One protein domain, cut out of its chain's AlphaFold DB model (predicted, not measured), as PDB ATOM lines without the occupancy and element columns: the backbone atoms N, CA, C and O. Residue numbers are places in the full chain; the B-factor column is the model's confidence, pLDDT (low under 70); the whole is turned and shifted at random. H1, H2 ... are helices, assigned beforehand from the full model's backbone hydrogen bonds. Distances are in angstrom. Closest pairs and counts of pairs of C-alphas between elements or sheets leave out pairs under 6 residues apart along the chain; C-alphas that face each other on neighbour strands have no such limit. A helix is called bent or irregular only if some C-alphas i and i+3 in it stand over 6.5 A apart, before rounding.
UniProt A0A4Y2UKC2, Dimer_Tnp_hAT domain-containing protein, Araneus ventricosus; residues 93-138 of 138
ATOM      1  N   SER A  93       5.041   1.019  -6.429       82.38
ATOM      2  CA  SER A  93       4.502  -0.330  -6.650       82.38
ATOM      3  C   SER A  93       3.092  -0.302  -7.263       82.38
ATOM      4  O   SER A  93       2.316   0.627  -7.028       82.38
ATOM      5  N   GLN A  94       2.729  -1.347  -8.023       80.38
ATOM      6  CA  GLN A  94       1.452  -1.418  -8.759       80.38
ATOM      7  C   GLN A  94       0.224  -1.219  -7.859       80.38
ATOM      8  O   GLN A  94      -0.703  -0.515  -8.240       80.38
ATOM      9  N   THR A  95       0.227  -1.772  -6.642       81.94
ATOM     10  CA  THR A  95      -0.890  -1.626  -5.693       81.94
ATOM     11  C   THR A  95      -1.094  -0.171  -5.271       81.94
ATOM     12  O   THR A  95      -2.202   0.345  -5.350       81.94
ATOM     13  N   ARG A  96      -0.014   0.529  -4.894       86.00
ATOM     14  CA  ARG A  96      -0.072   1.949  -4.500       86.00
ATOM     15  C   ARG A  96      -0.506   2.843  -5.657       86.00
ATOM     16  O   ARG A  96      -1.171   3.850  -5.438       86.00
ATOM     17  N   LEU A  97      -0.139   2.468  -6.878       85.12
ATOM     18  CA  LEU A  97      -0.540   3.191  -8.072       85.12
ATOM     19  C   LEU A  97      -2.039   3.057  -8.358       85.12
ATOM     20  O   LEU A  97      -2.678   4.056  -8.680       85.12
ATOM     21  N   SER A  98      -2.589   1.848  -8.245       85.00
ATOM     22  CA  SER A  98      -4.021   1.602  -8.430       85.00
ATOM     23  C   SER A  98      -4.855   2.378  -7.411       85.00
ATOM     24  O   SER A  98      -5.806   3.053  -7.799       85.00
ATOM     25  N   ASP A  99      -4.449   2.365  -6.139       86.88
ATOM     26  CA  ASP A  99      -5.119   3.119  -5.071       86.88
ATOM     27  C   ASP A  99      -5.144   4.628  -5.382       86.88
ATOM     28  O   ASP A  99      -6.171   5.296  -5.262       86.88
ATOM     29  N   LEU A 100      -4.016   5.172  -5.849       84.88
ATOM     30  CA  LEU A 100      -3.892   6.589  -6.181       84.88
ATOM     31  C   LEU A 100      -4.653   6.973  -7.459       84.88
ATOM     32  O   LEU A 100      -5.172   8.084  -7.558       84.88
ATOM     33  N   ALA A 101      -4.762   6.062  -8.429       85.00
ATOM     34  CA  ALA A 101      -5.587   6.267  -9.615       85.00
ATOM     35  C   ALA A 101      -7.076   6.388  -9.248       85.00
ATOM     36  O   ALA A 101      -7.758   7.259  -9.786       85.00
ATOM     37  N   ILE A 102      -7.560   5.576  -8.301       86.69
ATOM     38  CA  ILE A 102      -8.937   5.659  -7.785       86.69
ATOM     39  C   ILE A 102      -9.173   7.017  -7.109       86.69
ATOM     40  O   ILE A 102     -10.143   7.698  -7.442       86.69
ATOM     41  N   LEU A 103      -8.248   7.456  -6.248       85.62
ATOM     42  CA  LEU A 103      -8.265   8.789  -5.627       85.62
ATOM     43  C   LEU A 103      -8.277   9.925  -6.665       85.62
ATOM     44  O   LEU A 103      -8.999  10.905  -6.505       85.62
ATOM     45  N   GLY A 104      -7.508   9.793  -7.748       84.25
ATOM     46  CA  GLY A 104      -7.464  10.776  -8.832       84.25
ATOM     47  C   GLY A 104      -8.748  10.837  -9.667       84.25
ATOM     48  O   GLY A 104      -9.147  11.919 -10.092       84.25
ATOM     49  N   ILE A 105      -9.419   9.703  -9.888       84.06
ATOM     50  CA  ILE A 105     -10.733   9.656 -10.556       84.06
ATOM     51  C   ILE A 105     -11.800  10.277  -9.649       84.06
ATOM     52  O   ILE A 105     -12.629  11.061 -10.104       84.06
ATOM     53  N   GLN A 106     -11.749   9.970  -8.354       83.06
ATOM     54  CA  GLN A 106     -12.640  10.507  -7.330       83.06
ATOM     55  C   GLN A 106     -12.073  11.780  -6.688       83.06
ATOM     56  O   GLN A 106     -12.228  11.990  -5.486       83.06
ATOM     57  N   TYR A 107     -11.404  12.632  -7.467       84.31
ATOM     58  CA  TYR A 107     -10.692  13.797  -6.937       84.31
ATOM     59  C   TYR A 107     -11.604  14.738  -6.136       84.31
ATOM     60  O   TYR A 107     -11.233  15.160  -5.045       84.31
ATOM     61  N   GLU A 108     -12.814  15.015  -6.630       85.69
ATOM     62  CA  GLU A 108     -13.768  15.902  -5.947       85.69
ATOM     63  C   GLU A 108     -14.207  15.353  -4.584       85.69
ATOM     64  O   GLU A 108     -14.270  16.090  -3.603       85.69
ATOM     65  N   LEU A 109     -14.439  14.041  -4.493       84.50
ATOM     66  CA  LEU A 109     -14.737  13.377  -3.222       84.50
ATOM     67  C   LEU A 109     -13.503  13.377  -2.316       84.50
ATOM     68  O   LEU A 109     -13.592  13.686  -1.132       84.50
ATOM     69  N   SER A 110     -12.332  13.101  -2.886       83.81
ATOM     70  CA  SER A 110     -11.066  13.039  -2.159       83.81
ATOM     71  C   SER A 110     -10.644  14.390  -1.588       83.81
ATOM     72  O   SER A 110      -9.984  14.440  -0.558       83.81
ATOM     73  N   LYS A 111     -11.056  15.495  -2.213       85.31
ATOM     74  CA  LYS A 111     -10.827  16.855  -1.718       85.31
ATOM     75  C   LYS A 111     -11.581  17.147  -0.416       85.31
ATOM     76  O   LYS A 111     -11.163  18.025   0.331       85.31
ATOM     77  N   SER A 112     -12.677  16.432  -0.158       87.69
ATOM     78  CA  SER A 112     -13.464  16.566   1.076       87.69
ATOM     79  C   SER A 112     -12.920  15.747   2.252       87.69
ATOM     80  O   SER A 112     -13.379  15.936   3.374       87.69
ATOM     81  N   LEU A 113     -11.937  14.869   2.017       87.62
ATOM     82  CA  LEU A 113     -11.283  14.107   3.080       87.62
ATOM     83  C   LEU A 113     -10.337  15.007   3.884       87.62
ATOM     84  O   LEU A 113      -9.444  15.638   3.314       87.62
ATOM     85  N   ASP A 114     -10.476  15.004   5.212       88.56
ATOM     86  CA  ASP A 114      -9.461  15.585   6.090       88.56
ATOM     87  C   ASP A 114      -8.261  14.637   6.197       88.56
ATOM     88  O   ASP A 114      -8.302  13.572   6.817       88.56
ATOM     89  N   VAL A 115      -7.155  15.048   5.580       87.38
ATOM     90  CA  VAL A 115      -5.890  14.311   5.618       87.38
ATOM     91  C   VAL A 115      -5.357  14.208   7.053       87.38
ATOM     92  O   VAL A 115      -4.709  13.218   7.388       87.38
ATOM     93  N   SER A 116      -5.640  15.187   7.916       88.44
ATOM     94  CA  SER A 116      -5.176  15.205   9.310       88.44
ATOM     95  C   SER A 116      -5.877  14.130  10.135       88.44
ATOM     96  O   SER A 116      -5.217  13.376  10.855       88.44
ATOM     97  N   GLU A 117      -7.196  14.016   9.981       90.88
ATOM     98  CA  GLU A 117      -7.990  12.933  10.557       90.88
ATOM     99  C   GLU A 117      -7.544  11.570  10.019       90.88
ATOM    100  O   GLU A 117      -7.253  10.671  10.806       90.88
ATOM    101  N   LEU A 118      -7.350  11.442   8.701       88.44
ATOM    102  CA  LEU A 118      -6.876  10.199   8.087       88.44
ATOM    103  C   LEU A 118      -5.515   9.758   8.652       88.44
ATOM    104  O   LEU A 118      -5.311   8.576   8.929       88.44
ATOM    105  N   ILE A 119      -4.572  10.690   8.826       88.75
ATOM    106  CA  ILE A 119      -3.252  10.407   9.413       88.75
ATOM    107  C   ILE A 119      -3.400   9.960  10.867       88.75
ATOM    108  O   ILE A 119      -2.734   9.002  11.274       88.75
ATOM    109  N   ARG A 120      -4.264  10.627  11.642       91.25
ATOM    110  CA  ARG A 120      -4.538  10.267  13.036       91.25
ATOM    111  C   ARG A 120      -5.083   8.842  13.120       91.25
ATOM    112  O   ARG A 120      -4.471   8.019  13.799       91.25
ATOM    113  N   ASP A 121      -6.103   8.511  12.339       89.88
ATOM    114  CA  ASP A 121      -6.692   7.170  12.295       89.88
ATOM    115  C   ASP A 121      -5.663   6.108  11.878       89.88
ATOM    116  O   ASP A 121      -5.548   5.043  12.495       89.88
ATOM    117  N   PHE A 122      -4.836   6.405  10.870       87.00
ATOM    118  CA  PHE A 122      -3.780   5.491  10.434       87.00
ATOM    119  C   PHE A 122      -2.725   5.268  11.525       87.00
ATOM    120  O   PHE A 122      -2.212   4.153  11.682       87.00
ATOM    121  N   SER A 123      -2.392   6.317  12.282       86.56
ATOM    122  CA  SER A 123      -1.445   6.247  13.394       86.56
ATOM    123  C   SER A 123      -1.996   5.411  14.554       86.56
ATOM    124  O   SER A 123      -1.298   4.515  15.038       86.56
ATOM    125  N   GLU A 124      -3.268   5.593  14.915       87.00
ATOM    126  CA  GLU A 124      -3.955   4.838  15.968       87.00
ATOM    127  C   GLU A 124      -4.053   3.343  15.611       87.00
ATOM    128  O   GLU A 124      -3.733   2.471  16.428       87.00
ATOM    129  N   LEU A 125      -4.379   3.016  14.357       82.00
ATOM    130  CA  LEU A 125      -4.411   1.635  13.864       82.00
ATOM    131  C   LEU A 125      -3.034   0.957  13.901       82.00
ATOM    132  O   LEU A 125      -2.933  -0.244  14.183       82.00
ATOM    133  N   LYS A 126      -1.961   1.706  13.626       75.75
ATOM    134  CA  LYS A 126      -0.586   1.189  13.645       75.75
ATOM    135  C   LYS A 126      -0.103   0.923  15.073       75.75
ATOM    136  O   LYS A 126       0.547  -0.096  15.309       75.75
ATOM    137  N   VAL A 127      -0.476   1.780  16.025       69.88
ATOM    138  CA  VAL A 127      -0.213   1.586  17.461       69.88
ATOM    139  C   VAL A 127      -0.959   0.358  17.988       69.88
ATOM    140  O   VAL A 127      -0.358  -0.477  18.663       69.88
ATOM    141  N   ARG A 128      -2.230   0.171  17.605       61.12
ATOM    142  CA  ARG A 128      -3.032  -0.984  18.043       61.12
ATOM    143  C   ARG A 128      -2.486  -2.318  17.531       61.12
ATOM    144  O   ARG A 128      -2.485  -3.300  18.268       61.12
ATOM    145  N   LYS A 129      -1.983  -2.358  16.291       59.75
ATOM    146  CA  LYS A 129      -1.305  -3.552  15.760       59.75
ATOM    147  C   LYS A 129      -0.028  -3.858  16.529       59.75
ATOM    148  O   LYS A 129       0.154  -5.006  16.900       59.75
ATOM    149  N   LYS A 130       0.796  -2.850  16.835       61.00
ATOM    150  CA  LYS A 130       2.025  -3.048  17.612       61.00
ATOM    151  C   LYS A 130       1.733  -3.616  19.008       61.00
ATOM    152  O   LYS A 130       2.351  -4.598  19.399       61.00
ATOM    153  N   HIS A 131       0.721  -3.080  19.692       54.56
ATOM    154  CA  HIS A 131       0.310  -3.560  21.013       54.56
ATOM    155  C   HIS A 131      -0.248  -4.996  20.986       54.56
ATOM    156  O   HIS A 131       0.074  -5.805  21.847       54.56
ATOM    157  N   SER A 132      -1.035  -5.353  19.965       54.00
ATOM    158  CA  SER A 132      -1.511  -6.730  19.783       54.00
ATOM    159  C   SER A 132      -0.375  -7.699  19.439       54.00
ATOM    160  O   SER A 132      -0.379  -8.811  19.950       54.00
ATOM    161  N   SER A 133       0.595  -7.310  18.608       57.94
ATOM    162  CA  SER A 133       1.763  -8.142  18.280       57.94
ATOM    163  C   SER A 133       2.659  -8.404  19.493       57.94
ATOM    164  O   SER A 133       3.204  -9.494  19.619       57.94
ATOM    165  N   GLU A 134       2.801  -7.422  20.387       54.84
ATOM    166  CA  GLU A 134       3.594  -7.544  21.618       54.84
ATOM    167  C   GLU A 134       2.904  -8.437  22.669       54.84
ATOM    168  O   GLU A 134       3.588  -9.171  23.376       54.84
ATOM    169  N   LEU A 135       1.563  -8.469  22.722       54.31
ATOM    170  CA  LEU A 135       0.803  -9.341  23.636       54.31
ATOM    171  C   LEU A 135       0.745 -10.824  23.216       54.31
ATOM    172  O   LEU A 135       0.391 -11.663  24.039       54.31
ATOM    173  N   TYR A 136       1.111 -11.160  21.974       54.16
ATOM    174  CA  TYR A 136       1.212 -12.545  21.478       54.16
ATOM    175  C   TYR A 136       2.665 -13.011  21.260       54.16
ATOM    176  O   TYR A 136       2.886 -14.040  20.627       54.16
ATOM    177  N   SER A 137       3.656 -12.263  21.760       46.12
ATOM    178  CA  SER A 137       5.084 -12.614  21.675       46.12
ATOM    179  C   SER A 137       5.668 -13.148  22.997       46.12
ATOM    180  O   SER A 137       6.891 -13.138  23.163       46.12
ATOM    181  N   CYS A 138       4.821 -13.604  23.925       43.44
ATOM    182  CA  CYS A 138       5.241 -14.371  25.101       43.44
ATOM    183  C   CYS A 138       4.973 -15.862  24.892       43.44
ATOM    184  O   CYS A 138       3.868 -16.190  24.404       43.44
TER     185      CYS A 138
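AT A GLANCE: This is residues 93 to 138 of the 138 residues of the protein "Dimer_Tnp_hAT domain-containing protein" of Araneus ventricosus (UniProt A0A4Y2UKC2). The model is an open, flat hook: a short arm, H1, leads to a small turn of helix, H2, at the bend, and from there the chain folds back into a long straight arm, H3. The two arms are separated by open space, and the only near approach between helices is that of H1 and H2 at the bend, while H3 sticks out with the free residues 112 to 138. The printed part has 46 residues with three named helices, in the order H1, H2, H3, and no named strand, and its class is all helix. The whole is extended, with a radius of gyration of the C-alphas of 15.2 A, and the C-alphas span 46 by 25 by 10 A along their three main axes.

IN THESE COORDINATES: The printed part begins at Ser 93, one residue before the first helix. H1 runs from Gln 94 to Ile 105, 12 residues, from C-alpha 94 at (1.452, -1.418, -8.759) to C-alpha 105 at (-10.733, 9.656, -10.556), and measures 16.6 A from first to last C-alpha. After Gln 106 comes H2, residues 107 to 110, from Tyr 107 to Ser 110, with its first C-alpha at (-10.692, 13.797, -6.937) and a length of 4.9 A. Residues 111 to 114 then lead to H3, residues 115 to 135, from Val 115 to Leu 135. With 21 residues it is the longest helix, and it measures 30.5 A from C-alpha 115 at (-5.890, 14.311, 5.618) to C-alpha 135 at (0.803, -9.341, 23.636). Residues 136 to 138 follow it, and C-alpha 138 is at (5.241, -14.371, 25.101).

HOW THE PARTS SIT: From its first to its last C-alpha, H1 goes from y of -1.418 to y of 9.656, and H3 goes from y of 14.311 to y of -9.341. H1 and H2 are close but not clearly touching, with 2 pairs of C-alphas within 8 A. Their closest C-alphas are those of Leu 103 and Ser 110, 6.2 A apart, and their centres are 12.8 A apart. The link from H1 to H2, one residue, is tight. The link from H2 to H3, four residues, is tight too, yet H2 and H3 are apart, with no C-alpha of the one within 8 A of the other. H1 and H3 are apart as well, with no C-alpha of the one within 8 A of the other, and H3 touches no helix. In H1 and H3 every pair of O i and N i+4 is within hydrogen-bond range; H2, with 4 residues, is too short for such a pair, and its 1 pair of O i and N i+3 is within range. No helix is bent or irregular.

THE WHOLE: The two C-alphas farthest apart are those of Glu 108 and Cys 138, 47.3 A, while the first and last printed C-alphas, of Ser 93 and Cys 138, are 34.7 A apart. Residues 93 to 101, of which 94 to 101 belong to H1, stand free, and so do residues 104 to 109, of which 107 to 109 belong to H2, and residues 112 to 138, of which 115 to 135 belong to H3. The printed part has no cut, and it ends at residue 138, the chain's last residue. Neither of its two links is long. The mean pLDDT of the printed part is 77.9; it is 85 for H1, 85 for H2 and 75 for H3. Confidence is low, under 70, at 12 residues, 127 to 138, of which 127 to 135 belong to H3.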